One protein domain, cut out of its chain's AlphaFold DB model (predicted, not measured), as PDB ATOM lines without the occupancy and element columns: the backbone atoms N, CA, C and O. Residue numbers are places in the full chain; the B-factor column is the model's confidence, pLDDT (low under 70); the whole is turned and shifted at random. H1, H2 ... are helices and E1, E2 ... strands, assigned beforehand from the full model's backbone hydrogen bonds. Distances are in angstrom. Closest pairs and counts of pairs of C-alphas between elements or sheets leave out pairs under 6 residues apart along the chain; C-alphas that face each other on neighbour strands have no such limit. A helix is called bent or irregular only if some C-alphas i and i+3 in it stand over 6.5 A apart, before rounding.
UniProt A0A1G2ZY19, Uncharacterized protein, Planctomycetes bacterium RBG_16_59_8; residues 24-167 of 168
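What this domain is: This is residues 24 to 167 of the 168 residues of an uncharacterized protein of Planctomycetes bacterium RBG_16_59_8 (UniProt A0A1G2ZY19). One long sheet of seven strands, E1 to E7, is curled and folded back on itself into a narrow, flattened barrel, with two short helices, H1 and H2, that the sheet curls round. The gap between the edge strands E2 and E3 is bridged partly by H2 and partly by the short stretch 76 to 77, which pairs with both; the turn at Gly 128 and the turn at Gly 151 lie toward opposite ends. The printed part has 144 residues, in the order E1 E2 H1 H2 E3 E4 E5 E6 E7, and is mostly strand. The sheet runs E2 E1 E7 E6 E5 E4 E3, antiparallel throughout. The whole is a compact rod, with a radius of gyration of the C-alphas of 15.7 A and spans of 56 by 24 by 20 A.

Where its parts are: E1, residues 24 to 34, begins at C-alpha 24 (136.883, 103.784, 138.004) and is 32.6 A long. E2, residues 45 to 56, is 33.2 A long. H1 is residues 57 to 62, and H2 residues 64 to 72, ending at C-alpha 72 (128.546, 111.327, 132.604). E3, residues 83 to 95, is 33.5 A long, and E4, residues 98 to 109, 33.9 A. E5, residues 112 to 127, is 42.0 A long, and E6, residues 130 to 148, 44.5 A. E7, residues 153 to 166, is 38.3 A long and ends at C-alpha 166 (140.733, 107.198, 135.997).

How they stand to each other: The twisted sheet is a folded sheet, bent back into two leaves: E2 E1 E7 face E5 E4 E3, with E6 as the hinge. E6 bends by 82 degrees at residue 133. Within hydrogen-bond range are N 49 and O 29 between E2 and E1, 2.8 A, N 28 and O 163 between E1 and E7, 2.9 A, and N 158 and O 143 between E7 and E6, 2.9 A. E3 E4 E5 E6 E7 form a meander, each strand the antiparallel neighbour of the one before; N 139 and O 119 between E6 and E5, N 114 and O 107 between E5 and E4, and N 104 and O 89 between E4 and E3 are each 2.8 A apart. H1 and H2 are on the same face of the sheet. The closest C-alphas of H2 and E3 are those of Gly 64 and Leu 92, 4.6 A, and of H2 and E2 those of Val 55 and Ala 70, 6.0 A. The closest of H1 and E6 are those of Gly 57 and Ala 131, 4.2 A. H1 and H2, a helical hairpin, touch at Leu 60 and Ala 67, their closest C-alphas, 5.2 A apart; they run opposite ways at 36 degrees, only just a steep tilt. In both, every O i to N i+4 pair is within hydrogen-bond range.

The domain as a whole: The two C-alphas farthest apart are those of Gly 128 and Gly 151, 56.3 A. The printed part has no cut and no long link. The mean pLDDT of the printed part is 93.1; residues 36 to 43, in the short link from E1 to E2, are under 70.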
ATOM      1  N   SER A  24     137.473 102.788 137.115       95.00
ATOM      2  CA  SER A  24     136.883 103.784 138.004       95.00
ATOM      3  C   SER A  24     137.325 105.168 137.560       95.00
ATOM      4  O   SER A  24     138.521 105.436 137.466       95.00
ATOM      5  N   VAL A  25     136.381 106.045 137.246       95.69
ATOM      6  CA  VAL A  25     136.636 107.350 136.639       95.69
ATOM      7  C   VAL A  25     136.039 108.446 137.506       95.69
ATOM      8  O   VAL A  25     134.857 108.431 137.832       95.69
ATOM      9  N   THR A  26     136.853 109.437 137.853       97.50
ATOM     10  CA  THR A  26     136.405 110.661 138.512       97.50
ATOM     11  C   THR A  26     136.098 111.727 137.471       97.50
ATOM     12  O   THR A  26     136.958 112.099 136.673       97.50
ATOM     13  N   VAL A  27     134.877 112.247 137.523       98.00
ATOM     14  CA  VAL A  27     134.365 113.328 136.684       98.00
ATOM     15  C   VAL A  27     134.257 114.603 137.512       98.00
ATOM     16  O   VAL A  27     133.692 114.608 138.608       98.00
ATOM     17  N   SER A  28     134.760 115.709 136.972       97.56
ATOM     18  CA  SER A  28     134.612 117.039 137.557       97.56
ATOM     19  C   SER A  28     134.286 118.043 136.466       97.56
ATOM     20  O   SER A  28     135.156 118.357 135.667       97.56
ATOM     21  N   MET A  29     133.078 118.596 136.463       97.56
ATOM     22  CA  MET A  29     132.629 119.657 135.563       97.56
ATOM     23  C   MET A  29     132.074 120.816 136.392       97.56
ATOM     24  O   MET A  29     131.018 120.713 137.013       97.56
ATOM     25  N   LYS A  30     132.813 121.927 136.435       97.12
ATOM     26  CA  LYS A  30     132.540 123.059 137.331       97.12
ATOM     27  C   LYS A  30     132.536 124.369 136.571       97.12
ATOM     28  O   LYS A  30     133.294 124.540 135.620       97.12
ATOM     29  N   GLY A  31     131.736 125.317 137.026       94.94
ATOM     30  CA  GLY A  31     131.660 126.630 136.406       94.94
ATOM     31  C   GLY A  31     130.507 127.443 136.954       94.94
ATOM     32  O   GLY A  31     130.020 127.176 138.052       94.94
ATOM     33  N   ALA A  32     130.082 128.434 136.178       93.31
ATOM     34  CA  ALA A  32     128.908 129.223 136.498       93.31
ATOM     35  C   ALA A  32     128.134 129.619 135.240       93.31
ATOM     36  O   ALA A  32     128.720 129.978 134.210       93.31
ATOM     37  N   HIS A  33     126.808 129.598 135.357       92.06
ATOM     38  CA  HIS A  33     125.902 130.217 134.397       92.06
ATOM     39  C   HIS A  33     125.740 131.704 134.702       92.06
ATOM     40  O   HIS A  33     125.639 132.107 135.859       92.06
ATOM     41  N   SER A  34     125.677 132.534 133.670       87.69
ATOM     42  CA  SER A  34     125.450 133.973 133.770       87.69
ATOM     43  C   SER A  34     124.159 134.375 133.060       87.69
ATOM     44  O   SER A  34     123.844 133.893 131.972       87.69
ATOM     45  N   SER A  35     123.408 135.287 133.680       81.75
ATOM     46  CA  SER A  35     122.255 135.933 133.051       81.75
ATOM     47  C   SER A  35     122.714 137.167 132.262       81.75
ATOM     48  O   SER A  35     123.442 137.990 132.826       81.75
ATOM     49  N   PRO A  36     122.278 137.352 131.000       67.00
ATOM     50  CA  PRO A  36     122.618 138.523 130.186       67.00
ATOM     51  C   PRO A  36     122.208 139.865 130.810       67.00
ATOM     52  O   PRO A  36     122.829 140.882 130.526       67.00
ATOM     53  N   GLY A  37     121.177 139.875 131.663       63.41
ATOM     54  CA  GLY A  37     120.637 141.092 132.283       63.41
ATOM     55  C   GLY A  37     121.138 141.375 133.701       63.41
ATOM     56  O   GLY A  37     120.571 142.231 134.369       63.41
ATOM     57  N   GLY A  38     122.124 140.626 134.210       60.72
ATOM     58  CA  GLY A  38     122.580 140.760 135.601       60.72
ATOM     59  C   GLY A  38     121.588 140.232 136.650       60.72
ATOM     60  O   GLY A  38     121.821 140.393 137.845       60.72
ATOM     61  N   TYR A  39     120.505 139.573 136.222       60.28
ATOM     62  CA  TYR A  39     119.555 138.902 137.110       60.28
ATOM     63  C   TYR A  39     120.196 137.655 137.734       60.28
ATOM     64  O   TYR A  39     120.418 136.646 137.058       60.28
ATOM     65  N   GLY A  40     120.490 137.715 139.033       61.22
ATOM     66  CA  GLY A  40     121.023 136.589 139.799       61.22
ATOM     67  C   GLY A  40     122.045 136.996 140.856       61.22
ATOM     68  O   GLY A  40     122.327 138.175 141.063       61.22
ATOM     69  N   ALA A  41     122.601 135.998 141.541       58.53
ATOM     70  CA  ALA A  41     123.643 136.209 142.538       58.53
ATOM     71  C   ALA A  41     124.916 136.796 141.900       58.53
ATOM     72  O   ALA A  41     125.303 136.438 140.783       58.53
ATOM     73  N   LYS A  42     125.604 137.680 142.634       61.72
ATOM     74  CA  LYS A  42     126.924 138.203 142.255       61.72
ATOM     75  C   LYS A  42     127.884 137.018 142.055       61.72
ATOM     76  O   LYS A  42     128.226 136.346 143.022       61.72
ATOM     77  N   GLY A  43     128.294 136.759 140.809       62.09
ATOM     78  CA  GLY A  43     129.133 135.605 140.440       62.09
ATOM     79  C   GLY A  43     128.447 134.527 139.588       62.09
ATOM     80  O   GLY A  43     129.114 133.578 139.187       62.09
ATOM     81  N   GLY A  44     127.160 134.687 139.259       77.44
ATOM     82  CA  GLY A  44     126.401 133.727 138.450       77.44
ATOM     83  C   GLY A  44     125.813 132.575 139.271       77.44
ATOM     84  O   GLY A  44     125.842 132.594 140.499       77.44
ATOM     85  N   TYR A  45     125.257 131.578 138.584       86.25
ATOM     86  CA  TYR A  45     124.727 130.350 139.178       86.25
ATOM     87  C   TYR A  45     125.804 129.266 139.090       86.25
ATOM     88  O   TYR A  45     126.022 128.722 138.004       86.25
ATOM     89  N   PRO A  46     126.540 128.990 140.179       92.50
ATOM     90  CA  PRO A  46     127.604 128.004 140.148       92.50
ATOM     91  C   PRO A  46     127.031 126.599 139.964       92.50
ATOM     92  O   PRO A  46     125.964 126.279 140.487       92.50
ATOM     93  N   PHE A  47     127.783 125.743 139.287       95.12
ATOM     94  CA  PHE A  47     127.480 124.321 139.161       95.12
ATOM     95  C   PHE A  47     128.710 123.474 139.482       95.12
ATOM     96  O   PHE A  47     129.854 123.894 139.276       95.12
ATOM     97  N   ASP A  48     128.462 122.270 139.988       97.25
ATOM     98  CA  ASP A  48     129.484 121.248 140.215       97.25
ATOM     99  C   ASP A  48     128.917 119.879 139.844       97.25
ATOM    100  O   ASP A  48     128.445 119.127 140.699       97.25
ATOM    101  N   VAL A  49     128.940 119.582 138.548       97.94
ATOM    102  CA  VAL A  49     128.490 118.306 138.004       97.94
ATOM    103  C   VAL A  49     129.652 117.328 138.020       97.94
ATOM    104  O   VAL A  49     130.684 117.550 137.390       97.94
ATOM    105  N   GLY A  50     129.506 116.221 138.729       96.56
ATOM    106  CA  GLY A  50     130.560 115.219 138.771       96.56
ATOM    107  C   GLY A  50     130.238 114.053 139.680       96.56
ATOM    108  O   GLY A  50     129.115 113.917 140.173       96.56
ATOM    109  N   GLY A  51     131.248 113.223 139.902       94.62
ATOM    110  CA  GLY A  51     131.144 111.996 140.679       94.62
ATOM    111  C   GLY A  51     132.234 111.004 140.297       94.62
ATOM    112  O   GLY A  51     133.049 111.276 139.417       94.62
ATOM    113  N   THR A  52     132.231 109.859 140.965       95.25
ATOM    114  CA  THR A  52     133.041 108.702 140.581       95.25
ATOM    115  C   THR A  52     132.120 107.668 139.951       95.25
ATOM    116  O   THR A  52     131.035 107.414 140.475       95.25
ATOM    117  N   VAL A  53     132.528 107.121 138.809       93.19
ATOM    118  CA  VAL A  53     131.733 106.192 138.004       93.19
ATOM    119  C   VAL A  53     132.627 105.052 137.542       93.19
ATOM    120  O   VAL A  53     133.698 105.301 136.997       93.19
ATOM    121  N   ASP A  54     132.178 103.815 137.721       93.62
ATOM    122  CA  ASP A  54     132.853 102.656 137.144       93.62
ATOM    123  C   ASP A  54     132.339 102.425 135.726       93.62
ATOM    124  O   ASP A  54     131.147 102.195 135.501       93.62
ATOM    125  N   VAL A  55     133.246 102.507 134.756       93.81
ATOM    126  CA  VAL A  55     132.924 102.407 133.333       93.81
ATOM    127  C   VAL A  55     133.541 101.146 132.751       93.81
ATOM    128  O   VAL A  55     134.688 100.818 133.027       93.81
ATOM    129  N   ASP A  56     132.796 100.437 131.908       94.88
ATOM    130  CA  ASP A  56     133.333  99.295 131.169       94.88
ATOM    131  C   ASP A  56     134.489  99.737 130.252       94.88
ATOM    132  O   ASP A  56     134.298 100.553 129.343       94.88
ATOM    133  N   GLY A  57     135.683  99.177 130.462       94.50
ATOM    134  CA  GLY A  57     136.856  99.491 129.654       94.50
ATOM    135  C   GLY A  57     136.672  99.202 128.158       94.50
ATOM    136  O   GLY A  57     137.226  99.922 127.329       94.50
ATOM    137  N   ALA A  58     135.864  98.207 127.774       95.50
ATOM    138  CA  ALA A  58     135.575  97.925 126.366       95.50
ATOM    139  C   ALA A  58     134.657  98.988 125.740       95.50
ATOM    140  O   ALA A  58     134.760  99.275 124.547       95.50
ATOM    141  N   VAL A  59     133.771  99.599 126.537       96.56
ATOM    142  CA  VAL A  59     132.958 100.744 126.099       96.56
ATOM    143  C   VAL A  59     133.849 101.971 125.917       96.56
ATOM    144  O   VAL A  59     133.785 102.615 124.872       96.56
ATOM    145  N   LEU A  60     134.740 102.250 126.876       96.19
ATOM    146  CA  LEU A  60     135.701 103.351 126.768       96.19
ATOM    147  C   LEU A  60     136.623 103.208 125.552       96.19
ATOM    148  O   LEU A  60     136.836 104.186 124.845       96.19
ATOM    149  N   ALA A  61     137.137 102.004 125.284       96.25
ATOM    150  CA  ALA A  61     138.033 101.752 124.154       96.25
ATOM    151  C   ALA A  61     137.357 101.957 122.788       96.25
ATOM    152  O   ALA A  61     138.020 102.364 121.838       96.25
ATOM    153  N   LYS A  62     136.045 101.699 122.683       97.00
ATOM    154  CA  LYS A  62     135.265 101.959 121.460       97.00
ATOM    155  C   LYS A  62     134.980 103.444 121.242       97.00
ATOM    156  O   LYS A  62     134.811 103.858 120.098       97.00
ATOM    157  N   GLY A  63     134.908 104.228 122.317       97.62
ATOM    158  CA  GLY A  63     134.530 105.635 122.248       97.62
ATOM    159  C   GLY A  63     133.055 105.843 121.878       97.62
ATOM    160  O   GLY A  63     132.178 105.050 122.229       97.62
ATOM    161  N   GLY A  64     132.774 106.940 121.182       98.31
ATOM    162  CA  GLY A  64     131.434 107.354 120.785       98.31
ATOM    163  C   GLY A  64     130.603 107.960 121.918       98.31
ATOM    164  O   GLY A  64     131.039 108.099 123.064       98.31
ATOM    165  N   ASN A  65     129.354 108.299 121.595       98.31
ATOM    166  CA  ASN A  65     128.409 108.866 122.562       98.31
ATOM    167  C   ASN A  65     128.078 107.896 123.713       98.31
ATOM    168  O   ASN A  65     127.789 108.327 124.825       98.31
ATOM    169  N   GLU A  66     128.145 106.583 123.478       98.06
ATOM    170  CA  GLU A  66     127.892 105.584 124.525       98.06
ATOM    171  C   GLU A  66     128.981 105.591 125.606       98.06
ATOM    172  O   GLU A  66     128.659 105.484 126.788       98.06
ATOM    173  N   ALA A  67     130.249 105.822 125.241       98.00
ATOM    174  CA  ALA A  67     131.311 106.035 126.223       98.00
ATOM    175  C   ALA A  67     131.079 107.309 127.045       98.00
ATOM    176  O   ALA A  67     131.226 107.289 128.266       98.00
ATOM    177  N   LEU A  68     130.641 108.400 126.407       98.56
ATOM    178  CA  LEU A  68     130.294 109.635 127.115       98.56
ATOM    179  C   LEU A  68     129.125 109.425 128.081       98.56
ATOM    180  O   LEU A  68     129.218 109.813 129.243       98.56
ATOM    181  N   LYS A  69     128.042 108.770 127.654       98.44
ATOM    182  CA  LYS A  69     126.931 108.422 128.553       98.44
ATOM    183  C   LYS A  69     127.417 107.576 129.725       98.44
ATOM    184  O   LYS A  69     127.061 107.862 130.863       98.44
ATOM    185  N   ALA A  70     128.261 106.579 129.475       97.44
ATOM    186  CA  ALA A  70     128.780 105.733 130.540       97.44
ATOM    187  C   ALA A  70     129.620 106.519 131.569       97.44
ATOM    188  O   ALA A  70     129.573 106.194 132.750       97.44
ATOM    189  N   ILE A  71     130.313 107.586 131.151       97.56
ATOM    190  CA  ILE A  71     131.069 108.485 132.040       97.56
ATOM    191  C   ILE A  71     130.150 109.469 132.788       97.56
ATOM    192  O   ILE A  71     130.307 109.674 133.989       97.56
ATOM    193  N   PHE A  72     129.212 110.120 132.094       98.12
ATOM    194  CA  PHE A  72     128.546 111.327 132.604       98.12
ATOM    195  C   PHE A  72     127.112 111.114 133.107       98.12
ATOM    196  O   PHE A  72     126.634 111.919 133.903       98.12
ATOM    197  N   ASN A  73     126.398 110.074 132.671       97.19
ATOM    198  CA  ASN A  73     124.941 109.997 132.861       97.19
ATOM    199  C   ASN A  73     124.519 109.794 134.330       97.19
ATOM    200  O   ASN A  73     123.411 110.152 134.711       97.19
ATOM    201  N   SER A  74     125.402 109.249 135.172       96.19
ATOM    202  CA  SER A  74     125.178 109.102 136.619       96.19
ATOM    203  C   SER A  74     125.641 110.312 137.444       96.19
ATOM    204  O   SER A  74     125.413 110.348 138.658       96.19
ATOM    205  N   CYS A  75     126.283 111.304 136.814       97.44
ATOM    206  CA  CYS A  75     126.751 112.505 137.497       97.44
ATOM    207  C   CYS A  75     125.579 113.364 137.990       97.44
ATOM    208  O   CYS A  75     124.457 113.312 137.480       97.44
ATOM    209  N   LYS A  76     125.863 114.192 138.997       97.81
ATOM    210  CA  LYS A  76     124.886 115.103 139.602       97.81
ATOM    211  C   LYS A  76     125.508 116.466 139.827       97.81
ATOM    212  O   LYS A  76     126.689 116.544 140.160       97.81
ATOM    213  N   ASP A  77     124.704 117.514 139.710       97.31
ATOM    214  CA  ASP A  77     125.075 118.858 140.128       97.31
ATOM    215  C   ASP A  77     125.015 118.978 141.656       97.31
ATOM    216  O   ASP A  77     123.969 119.233 142.258       97.31
ATOM    217  N   ARG A  78     126.166 118.791 142.294       96.12
ATOM    218  CA  ARG A  78     126.328 118.788 143.754       96.12
ATOM    219  C   ARG A  78     126.118 120.163 144.383       96.12
ATOM    220  O   ARG A  78     125.931 120.250 145.593       96.12
ATOM    221  N   LYS A  79     126.151 121.238 143.588       93.81
ATOM    222  CA  LYS A  79     125.847 122.598 144.061       93.81
ATOM    223  C   LYS A  79     124.356 122.900 144.021       93.81
ATOM    224  O   LYS A  79     123.876 123.631 144.880       93.81
ATOM    225  N   ASN A  80     123.629 122.292 143.089       90.81
ATOM    226  CA  ASN A  80     122.219 122.574 142.854       90.81
ATOM    227  C   ASN A  80     121.344 121.374 143.234       90.81
ATOM    228  O   ASN A  80     120.706 120.737 142.399       90.81
ATOM    229  N   SER A  81     121.320 121.068 144.536       93.00
ATOM    230  CA  SER A  81     120.472 120.024 145.141       93.00
ATOM    231  C   SER A  81     120.664 118.614 144.565       93.00
ATOM    232  O   SER A  81     119.720 117.828 144.527       93.00
ATOM    233  N   ASN A  82     121.880 118.273 144.123       95.44
ATOM    234  CA  ASN A  82     122.180 116.996 143.466       95.44
ATOM    235  C   ASN A  82     121.307 116.737 142.227       95.44
ATOM    236  O   ASN A  82     120.948 115.586 141.963       95.44
ATOM    237  N   ALA A  83     120.969 117.790 141.474       96.56
ATOM    238  CA  ALA A  83     120.202 117.666 140.240       96.56
ATOM    239  C   ALA A  83     120.883 116.660 139.289       96.56
ATOM    240  O   ALA A  83     122.068 116.828 138.981       96.56
ATOM    241  N   PRO A  84     120.188 115.595 138.855       97.31
ATOM    242  CA  PRO A  84     120.799 114.555 138.042       97.31
ATOM    243  C   PRO A  84     121.026 115.036 136.611       97.31
ATOM    244  O   PRO A  84     120.230 115.805 136.067       97.31
ATOM    245  N   VAL A  85     122.087 114.529 135.983       98.31
ATOM    246  CA  VAL A  85     122.240 114.609 134.528       98.31
ATOM    247  C   VAL A  85     121.050 113.920 133.860       98.31
ATOM    248  O   VAL A  85     120.627 112.839 134.262       98.31
ATOM    249  N   THR A  86     120.486 114.575 132.848       98.12
ATOM    250  CA  THR A  86     119.307 114.101 132.109       98.12
ATOM    251  C   THR A  86     119.606 113.803 130.648       98.12
ATOM    252  O   THR A  86     118.853 113.067 130.018       98.12
ATOM    253  N   ALA A  87     120.677 114.374 130.089       98.38
ATOM    254  CA  ALA A  87     121.131 114.042 128.745       98.38
ATOM    255  C   ALA A  87     122.642 114.233 128.597       98.38
ATOM    256  O   ALA A  87     123.228 115.167 129.152       98.38
ATOM    257  N   VAL A  88     123.243 113.359 127.792       98.62
ATOM    258  CA  VAL A  88     124.641 113.426 127.369       98.62
ATOM    259  C   VAL A  88     124.675 113.252 125.856       98.62
ATOM    260  O   VAL A  88     124.122 112.290 125.316       98.62
ATOM    261  N   GLU A  89     125.302 114.208 125.186       98.56
ATOM    262  CA  GLU A  89     125.429 114.266 123.734       98.56
ATOM    263  C   GLU A  89     126.881 114.558 123.369       98.56
ATOM    264  O   GLU A  89     127.562 115.310 124.068       98.56
ATOM    265  N   GLY A  90     127.355 114.010 122.256       98.31
ATOM    266  CA  GLY A  90     128.704 114.257 121.772       98.31
ATOM    267  C   GLY A  90     129.305 113.042 121.090       98.31
ATOM    268  O   GLY A  90     128.604 112.092 120.740       98.31
ATOM    269  N   ASP A  91     130.618 113.091 120.921       98.00
ATOM    270  CA  ASP A  91     131.408 112.012 120.350       98.00
ATOM    271  C   ASP A  91     132.770 111.953 121.047       98.00
ATOM    272  O   ASP A  91     133.422 112.984 121.226       98.00
ATOM    273  N   LEU A  92     133.189 110.753 121.453       98.44
ATOM    274  CA  LEU A  92     134.502 110.489 122.039       98.44
ATOM    275  C   LEU A  92     135.309 109.654 121.050       98.44
ATOM    276  O   LEU A  92     135.044 108.471 120.865       98.44
ATOM    277  N   LYS A  93     136.315 110.246 120.428       98.44
ATOM    278  CA  LYS A  93     137.172 109.566 119.458       98.44
ATOM    279  C   LYS A  93     138.389 109.004 120.163       98.44
ATOM    280  O   LYS A  93     139.067 109.742 120.869       98.44
ATOM    281  N   VAL A  94     138.676 107.729 119.926       97.81
ATOM    282  CA  VAL A  94     139.833 107.013 120.475       97.81
ATOM    283  C   VAL A  94     140.737 106.592 119.323       97.81
ATOM    284  O   VAL A  94     140.300 105.864 118.436       97.81
ATOM    285  N   ALA A  95     141.987 107.049 119.329       96.00
ATOM    286  CA  ALA A  95     142.994 106.642 118.348       96.00
ATOM    287  C   ALA A  95     144.399 106.840 118.921       96.00
ATOM    288  O   ALA A  95     144.664 107.862 119.548       96.00
ATOM    289  N   ASP A  96     145.292 105.871 118.712       95.00
ATOM    290  CA  ASP A  96     146.724 105.971 119.044       95.00
ATOM    291  C   ASP A  96     147.014 106.461 120.477       95.00
ATOM    292  O   ASP A  96     147.857 107.327 120.713       95.00
ATOM    293  N   GLY A  97     146.261 105.940 121.452       95.69
ATOM    294  CA  GLY A  97     146.391 106.309 122.868       95.69
ATOM    295  C   GLY A  97     145.902 107.721 123.213       95.69
ATOM    296  O   GLY A  97     146.101 108.192 124.335       95.69
ATOM    297  N   LYS A  98     145.248 108.405 122.272       98.00
ATOM    298  CA  LYS A  98     144.651 109.729 122.445       98.00
ATOM    299  C   LYS A  98     143.137 109.642 122.477       98.00
ATOM    300  O   LYS A  98     142.533 108.779 121.835       98.00
ATOM    301  N   VAL A  99     142.538 110.596 123.182       98.12
ATOM    302  CA  VAL A  99     141.107 110.872 123.089       98.12
ATOM    303  C   VAL A  99     140.856 112.301 122.649       98.12
ATOM    304  O   VAL A  99     141.506 113.234 123.121       98.12
ATOM    305  N   THR A 100     139.915 112.464 121.727       98.62
ATOM    306  CA  THR A 100     139.450 113.770 121.247       98.62
ATOM    307  C   THR A 100     137.934 113.763 121.090       98.62
ATOM    308  O   THR A 100     137.306 112.714 121.210       98.62
ATOM    309  N   GLY A 101     137.333 114.915 120.802       98.38
ATOM    310  CA  GLY A 101     135.920 114.998 120.442       98.38
ATOM    311  C   GLY A 101     135.230 116.148 121.146       98.38
ATOM    312  O   GLY A 101     135.834 117.198 121.346       98.38
ATOM    313  N   ASN A 102     133.974 115.958 121.521       98.62
ATOM    314  CA  ASN A 102     133.193 116.965 122.222       98.62
ATOM    315  C   ASN A 102     132.118 116.307 123.080       98.62
ATOM    316  O   ASN A 102     131.647 115.213 122.780       98.62
ATOM    317  N   VAL A 103     131.690 117.010 124.121       98.69
ATOM    318  CA  VAL A 103     130.572 116.586 124.962       98.69
ATOM    319  C   VAL A 103     129.708 117.776 125.335       98.69
ATOM    320  O   VAL A 103     130.204 118.887 125.526       98.69
ATOM    321  N   LYS A 104     128.409 117.530 125.457       98.50
ATOM    322  CA  LYS A 104     127.424 118.390 126.092       98.50
ATOM    323  C   LYS A 104     126.660 117.564 127.116       98.50
ATOM    324  O   LYS A 104     126.048 116.550 126.793       98.50
ATOM    325  N   VAL A 105     126.692 118.028 128.354       98.69
ATOM    326  CA  VAL A 105     125.986 117.429 129.482       98.69
ATOM    327  C   VAL A 105     124.873 118.383 129.885       98.69
ATOM    328  O   VAL A 105     125.128 119.565 130.116       98.69
ATOM    329  N   THR A 106     123.649 117.870 129.954       98.44
ATOM    330  CA  THR A 106     122.442 118.626 130.303       98.44
ATOM    331  C   THR A 106     121.827 118.051 131.573       98.44
ATOM    332  O   THR A 106     121.776 116.833 131.743       98.44
ATOM    333  N   TRP A 107     121.349 118.922 132.454       97.62
ATOM    334  CA  TRP A 107     120.614 118.580 133.668       97.62
ATOM    335  C   TRP A 107     119.478 119.575 133.893       97.62
ATOM    336  O   TRP A 107     119.467 120.663 133.318       97.62
ATOM    337  N   ASN A 108     118.517 119.213 134.740       95.12
ATOM    338  CA  ASN A 108     117.398 120.085 135.091       95.12
ATOM    339  C   ASN A 108     117.472 120.470 136.566       95.12
ATOM    340  O   ASN A 108     117.462 119.600 137.435       95.12
ATOM    341  N   TYR A 109     117.475 121.771 136.855       92.06
ATOM    342  CA  TYR A 109     117.408 122.291 138.219       92.06
ATOM    343  C   TYR A 109     116.176 123.181 138.385       92.06
ATOM    344  O   TYR A 109     115.992 124.142 137.646       92.06
ATOM    345  N   GLN A 110     115.296 122.842 139.334       90.69
ATOM    346  CA  GLN A 110     114.023 123.550 139.560       90.69
ATOM    347  C   GLN A 110     113.160 123.694 138.287       90.69
ATOM    348  O   GLN A 110     112.508 124.711 138.079       90.69
ATOM    349  N   GLY A 111     113.182 122.685 137.408       90.62
ATOM    350  CA  GLY A 111     112.465 122.712 136.124       90.62
ATOM    351  C   GLY A 111     113.147 123.529 135.020       90.62
ATOM    352  O   GLY A 111     112.613 123.612 133.918       90.62
ATOM    353  N   ASN A 112     114.325 124.095 135.285       92.44
ATOM    354  CA  ASN A 112     115.101 124.882 134.333       92.44
ATOM    355  C   ASN A 112     116.231 124.029 133.726       92.44
ATOM    356  O   ASN A 112     117.036 123.473 134.485       92.44
ATOM    357  N   PRO A 113     116.317 123.908 132.388       95.12
ATOM    358  CA  PRO A 113     117.377 123.151 131.738       95.12
ATOM    359  C   PRO A 113     118.692 123.929 131.759       95.12
ATOM    360  O   PRO A 113     118.785 125.052 131.259       95.12
ATOM    361  N   LEU A 114     119.729 123.294 132.290       96.38
ATOM    362  CA  LEU A 114     121.099 123.787 132.344       96.38
ATOM    363  C   LEU A 114     122.009 122.826 131.586       96.38
ATOM    364  O   LEU A 114     121.778 121.619 131.551       96.38
ATOM    365  N   TRP A 115     123.055 123.356 130.969       97.69
ATOM    366  CA  TRP A 115     124.034 122.557 130.252       97.69
ATOM    367  C   TRP A 115     125.445 123.119 130.386       97.69
ATOM    368  O   TRP A 115     125.661 124.308 130.642       97.69
ATOM    369  N   CYS A 116     126.413 122.234 130.171       98.12
ATOM    370  CA  CYS A 116     127.822 122.553 130.007       98.12
ATOM    371  C   CYS A 116     128.391 121.683 128.884       98.12
ATOM    372  O   CYS A 116     128.075 120.497 128.780       98.12
ATOM    373  N   SER A 117     129.191 122.284 128.011       98.38
ATOM    374  CA  SER A 117     129.756 121.630 126.836       98.38
ATOM    375  C   SER A 117     131.188 122.067 126.591       98.38
ATOM    376  O   SER A 117     131.527 123.215 126.868       98.38
ATOM    377  N   GLY A 118     131.992 121.218 125.972       98.25
ATOM    378  CA  GLY A 118     133.303 121.606 125.471       98.25
ATOM    379  C   GLY A 118     133.926 120.530 124.601       98.25
ATOM    380  O   GLY A 118     133.391 119.425 124.472       98.25
ATOM    381  N   ASP A 119     135.062 120.882 124.019       98.56
ATOM    382  CA  ASP A 119     135.891 119.966 123.251       98.56
ATOM    383  C   ASP A 119     136.685 119.083 124.217       98.56
ATOM    384  O   ASP A 119     137.048 119.516 125.309       98.56
ATOM    385  N   ILE A 120     136.945 117.843 123.827       98.50
ATOM    386  CA  ILE A 120     137.691 116.865 124.616       98.50
ATOM    387  C   ILE A 120     139.095 116.748 124.040       98.50
ATOM    388  O   ILE A 120     139.254 116.582 122.830       98.50
ATOM    389  N   GLU A 121     140.096 116.753 124.914       97.75
ATOM    390  CA  GLU A 121     141.466 116.391 124.566       97.75
ATOM    391  C   GLU A 121     142.129 115.643 125.727       97.75
ATOM    392  O   GLU A 121     142.053 116.070 126.885       97.75
ATOM    393  N   GLY A 122     142.771 114.513 125.432       98.25
ATOM    394  CA  GLY A 122     143.434 113.710 126.449       98.25
ATOM    395  C   GLY A 122     144.057 112.418 125.935       98.25
ATOM    396  O   GLY A 122     144.351 112.263 124.748       98.25
ATOM    397  N   THR A 123     144.242 111.474 126.850       98.25
ATOM    398  CA  THR A 123     144.881 110.180 126.616       98.25
ATOM    399  C   THR A 123     144.046 109.020 127.148       98.25
ATOM    400  O   THR A 123     143.188 109.172 128.022       98.25
ATOM    401  N   ILE A 124     144.310 107.837 126.605       97.62
ATOM    402  CA  ILE A 124     143.704 106.573 127.014       97.62
ATOM    403  C   ILE A 124     144.727 105.451 126.863       97.62
ATOM    404  O   ILE A 124     145.483 105.403 125.895       97.62
ATOM    405  N   THR A 125     144.747 104.531 127.819       96.56
ATOM    406  CA  THR A 125     145.532 103.300 127.735       96.56
ATOM    407  C   THR A 125     144.582 102.157 127.438       96.56
ATOM    408  O   THR A 125     143.658 101.907 128.209       96.56
ATOM    409  N   VAL A 126     144.802 101.470 126.317       94.62
ATOM    410  CA  VAL A 126     144.005 100.317 125.888       94.62
ATOM    411  C   VAL A 126     144.920  99.104 125.781       94.62
ATOM    412  O   VAL A 126     145.935  99.150 125.093       94.62
ATOM    413  N   SER A 127     144.549  98.014 126.447       91.81
ATOM    414  CA  SER A 127     145.233  96.722 126.380       91.81
ATOM    415  C   SER A 127     144.224  95.642 126.002       91.81
ATOM    416  O   SER A 127     143.150  95.558 126.595       91.81
ATOM    417  N   GLY A 128     144.520  94.853 124.965       89.31
ATOM    418  CA  GLY A 128     143.620  93.784 124.506       89.31
ATOM    419  C   GLY A 128     142.207  94.261 124.131       89.31
ATOM    420  O   GLY A 128     141.238  93.548 124.367       89.31
ATOM    421  N   GLY A 129     142.067  95.486 123.608       90.25
ATOM    422  CA  GLY A 129     140.766  96.077 123.257       90.25
ATOM    423  C   GLY A 129     139.949  96.604 124.445       90.25
ATOM    424  O   GLY A 129     138.800  96.996 124.262       90.25
ATOM    425  N   THR A 130     140.530  96.638 125.644       93.56
ATOM    426  CA  THR A 130     139.899  97.152 126.865       93.56
ATOM    427  C   THR A 130     140.697  98.338 127.393       93.56
ATOM    428  O   THR A 130     141.915  98.250 127.548       93.56
ATOM    429  N   ALA A 131     140.033  99.463 127.652       94.12
ATOM    430  CA  ALA A 131     140.667 100.593 128.313       94.12
ATOM    431  C   ALA A 131     140.976 100.240 129.771       94.12
ATOM    432  O   ALA A 131     140.123  99.697 130.466       94.12
ATOM    433  N   THR A 132     142.179 100.567 130.230       94.44
ATOM    434  CA  THR A 132     142.612 100.391 131.625       94.44
ATOM    435  C   THR A 132     142.805 101.723 132.341       94.44
ATOM    436  O   THR A 132     142.739 101.774 133.563       94.44
ATOM    437  N   ALA A 133     143.006 102.807 131.591       95.62
ATOM    438  CA  ALA A 133     143.112 104.163 132.113       95.62
ATOM    439  C   ALA A 133     142.622 105.172 131.070       95.62
ATOM    440  O   ALA A 133     142.779 104.957 129.867       95.62
ATOM    441  N   ILE A 134     142.057 106.287 131.528       97.25
ATOM    442  CA  ILE A 134     141.629 107.400 130.675       97.25
ATOM    443  C   ILE A 134     141.801 108.721 131.423       97.25
ATOM    444  O   ILE A 134     141.477 108.826 132.605       97.25
ATOM    445  N   SER A 135     142.305 109.744 130.739       98.12
ATOM    446  CA  SER A 135     142.409 111.094 131.286       98.12
ATOM    447  C   SER A 135     142.174 112.121 130.191       98.12
ATOM    448  O   SER A 135     142.933 112.164 129.228       98.12
ATOM    449  N   PHE A 136     141.181 112.988 130.346       98.38
ATOM    450  CA  PHE A 136     140.958 114.098 129.423       98.38
ATOM    451  C   PHE A 136     140.428 115.346 130.111       98.38
ATOM    452  O   PHE A 136     139.854 115.296 131.201       98.38
ATOM    453  N   GLU A 137     140.619 116.478 129.446       98.19
ATOM    454  CA  GLU A 137     140.162 117.786 129.893       98.19
ATOM    455  C   GLU A 137     139.299 118.453 128.827       98.19
ATOM    456  O   GLU A 137     139.428 118.199 127.628       98.19
ATOM    457  N   GLY A 138     138.417 119.329 129.294       97.44
ATOM    458  CA  GLY A 138     137.601 120.179 128.454       97.44
ATOM    459  C   GLY A 138     138.377 121.384 127.943       97.44
ATOM    460  O   GLY A 138     138.930 122.155 128.730       97.44
ATOM    461  N   LYS A 139     138.348 121.606 126.632       97.38
ATOM    462  CA  LYS A 139     138.744 122.862 125.985       97.38
ATOM    463  C   LYS A 139     137.499 123.620 125.527       97.38
ATOM    464  O   LYS A 139     136.433 123.039 125.339       97.38
ATOM    465  N   ASN A 140     137.624 124.941 125.395       96.69
ATOM    466  CA  ASN A 140     136.540 125.823 124.935       96.69
ATOM    467  C   ASN A 140     135.215 125.636 125.696       96.69
ATOM    468  O   ASN A 140     134.133 125.728 125.116       96.69
ATOM    469  N   VAL A 141     135.304 125.368 127.003       97.75
ATOM    470  CA  VAL A 141     134.148 124.968 127.805       97.75
ATOM    471  C   VAL A 141     133.183 126.136 127.991       97.75
ATOM    472  O   VAL A 141     133.527 127.200 128.516       97.75
ATOM    473  N   LYS A 142     131.941 125.909 127.574       96.88
ATOM    474  CA  LYS A 142     130.815 126.836 127.670       96.88
ATOM    475  C   LYS A 142     129.757 126.237 128.572       96.88
ATOM    476  O   LYS A 142     129.542 125.029 128.571       96.88
ATOM    477  N   ALA A 143     129.066 127.100 129.294       96.44
ATOM    478  CA  ALA A 143     127.866 126.737 130.021       96.44
ATOM    479  C   ALA A 143     126.711 127.608 129.537       96.44
ATOM    480  O   ALA A 143     126.914 128.711 129.029       96.44
ATOM    481  N   GLY A 144     125.500 127.104 129.684       95.19
ATOM    482  CA  GLY A 144     124.299 127.848 129.360       95.19
ATOM    483  C   GLY A 144     123.065 127.096 129.810       95.19
ATOM    484  O   GLY A 144     123.142 126.098 130.522       95.19
ATOM    485  N   GLY A 145     121.912 127.597 129.418       94.06
ATOM    486  CA  GLY A 145     120.648 127.023 129.835       94.06
ATOM    487  C   GLY A 145     119.519 127.994 129.595       94.06
ATOM    488  O   GLY A 145     119.699 129.022 128.940       94.06
ATOM    489  N   SER A 146     118.367 127.676 130.154       92.00
ATOM    490  CA  SER A 146     117.245 128.592 130.209       92.00
ATOM    491  C   SER A 146     116.753 128.689 131.636       92.00
ATOM    492  O   SER A 146     116.696 127.672 132.321       92.00
ATOM    493  N   TRP A 147     116.417 129.896 132.081       89.94
ATOM    494  CA  TRP A 147     115.833 130.120 133.396       89.94
ATOM    495  C   TRP A 147     114.549 130.928 133.295       89.94
ATOM    496  O   TRP A 147     114.507 131.942 132.600       89.94
ATOM    497  N   ASN A 148     113.518 130.507 134.023       89.00
ATOM    498  CA  ASN A 148     112.268 131.240 134.164       89.00
ATOM    499  C   ASN A 148     112.119 131.795 135.590       89.00
ATOM    500  O   ASN A 148     111.954 131.040 136.546       89.00
ATOM    501  N   TRP A 149     112.149 133.125 135.735       83.31
ATOM    502  CA  TRP A 149     111.911 133.823 137.014       83.31
ATOM    503  C   TRP A 149     110.443 134.239 137.208       83.31
ATOM    504  O   TRP A 149     110.151 135.129 137.999       83.31
ATOM    505  N   GLY A 150     109.513 133.645 136.454       78.69
ATOM    506  CA  GLY A 150     108.085 133.978 136.485       78.69
ATOM    507  C   GLY A 150     107.656 135.039 135.465       78.69
ATOM    508  O   GLY A 150     106.464 135.195 135.230       78.69
ATOM    509  N   GLY A 151     108.604 135.726 134.816       77.69
ATOM    510  CA  GLY A 151     108.351 136.694 133.734       77.69
ATOM    511  C   GLY A 151     108.581 136.150 132.319       77.69
ATOM    512  O   GLY A 151     108.520 136.914 131.360       77.69
ATOM    513  N   GLY A 152     108.886 134.855 132.184       81.12
ATOM    514  CA  GLY A 152     109.290 134.226 130.928       81.12
ATOM    515  C   GLY A 152     110.701 133.640 130.988       81.12
ATOM    516  O   GLY A 152     111.483 133.918 131.899       81.12
ATOM    517  N   ALA A 153     111.007 132.787 130.014       84.88
ATOM    518  CA  ALA A 153     112.289 132.106 129.911       84.88
ATOM    519  C   ALA A 153     113.368 133.040 129.342       84.88
ATOM    520  O   ALA A 153     113.171 133.648 128.290       84.88
ATOM    521  N   ALA A 154     114.529 133.114 129.991       87.31
ATOM    522  CA  ALA A 154     115.710 133.769 129.439       87.31
ATOM    523  C   ALA A 154     116.844 132.778 129.211       87.31
ATOM    524  O   ALA A 154     117.016 131.818 129.961       87.31
ATOM    525  N   ASN A 155     117.655 133.060 128.196       91.00
ATOM    526  CA  ASN A 155     118.843 132.277 127.897       91.00
ATOM    527  C   ASN A 155     119.983 132.661 128.837       91.00
ATOM    528  O   ASN A 155     120.300 133.839 129.002       91.00
ATOM    529  N   LEU A 156     120.622 131.652 129.414       91.69
ATOM    530  CA  LEU A 156     121.836 131.797 130.200       91.69
ATOM    531  C   LEU A 156     123.058 131.558 129.314       91.69
ATOM    532  O   LEU A 156     123.075 130.634 128.497       91.69
ATOM    533  N   GLY A 157     124.090 132.370 129.516       92.62
ATOM    534  CA  GLY A 157     125.452 132.067 129.088       92.62
ATOM    535  C   GLY A 157     126.245 131.461 130.240       92.62
ATOM    536  O   GLY A 157     125.691 131.115 131.282       92.62
ATOM    537  N   GLY A 158     127.558 131.350 130.076       92.19
ATOM    538  CA  GLY A 158     128.419 130.848 131.135       92.19
ATOM    539  C   GLY A 158     129.690 130.205 130.618       92.19
ATOM    540  O   GLY A 158     129.889 129.995 129.418       92.19
ATOM    541  N   LYS A 159     130.568 129.888 131.562       94.06
ATOM    542  CA  LYS A 159     131.823 129.182 131.314       94.06
ATOM    543  C   LYS A 159     132.047 128.157 132.410       94.06
ATOM    544  O   LYS A 159     131.486 128.259 133.503       94.06
ATOM    545  N   GLY A 160     132.906 127.197 132.117       93.62
ATOM    546  CA  GLY A 160     133.345 126.220 133.094       93.62
ATOM    547  C   GLY A 160     134.677 125.608 132.711       93.62
ATOM    548  O   GLY A 160     135.392 126.111 131.850       93.62
ATOM    549  N   ALA A 161     134.976 124.501 133.363       96.38
ATOM    550  CA  ALA A 161     136.023 123.566 133.016       96.38
ATOM    551  C   ALA A 161     135.496 122.164 133.316       96.38
ATOM    552  O   ALA A 161     134.691 121.992 134.237       96.38
ATOM    553  N   PHE A 162     135.965 121.163 132.574       95.25
ATOM    554  CA  PHE A 162     135.758 119.782 132.981       95.25
ATOM    555  C   PHE A 162     137.020 118.946 132.846       95.25
ATOM    556  O   PHE A 162     137.895 119.245 132.037       95.25
ATOM    557  N   SER A 163     137.102 117.899 133.653       97.69
ATOM    558  CA  SER A 163     138.118 116.867 133.555       97.69
ATOM    559  C   SER A 163     137.539 115.516 133.944       97.69
ATOM    560  O   SER A 163     136.592 115.412 134.732       97.69
ATOM    561  N   VAL A 164     138.113 114.482 133.349       98.19
ATOM    562  CA  VAL A 164     137.776 113.082 133.565       98.19
ATOM    563  C   VAL A 164     139.090 112.346 133.750       98.19
ATOM    564  O   VAL A 164     139.973 112.485 132.909       98.19
ATOM    565  N   LYS A 165     139.252 111.625 134.861       97.25
ATOM    566  CA  LYS A 165     140.493 110.910 135.193       97.25
ATOM    567  C   LYS A 165     140.179 109.568 135.829       97.25
ATOM    568  O   LYS A 165     139.412 109.522 136.788       97.25
ATOM    569  N   SER A 166     140.772 108.494 135.325       94.06
ATOM    570  CA  SER A 166     140.733 107.198 135.997       94.06
ATOM    571  C   SER A 166     141.458 107.266 137.345       94.06
ATOM    572  O   SER A 166     142.508 107.905 137.452       94.06
ATOM    573  N   GLY A 167     140.883 106.640 138.372       76.94
ATOM    574  CA  GLY A 167     141.554 106.399 139.644       76.94
ATOM    575  C   GLY A 167     142.689 105.399 139.441       76.94
ATOM    576  O   GLY A 167     142.513 104.420 138.719       76.94
TER     577      GLY A 167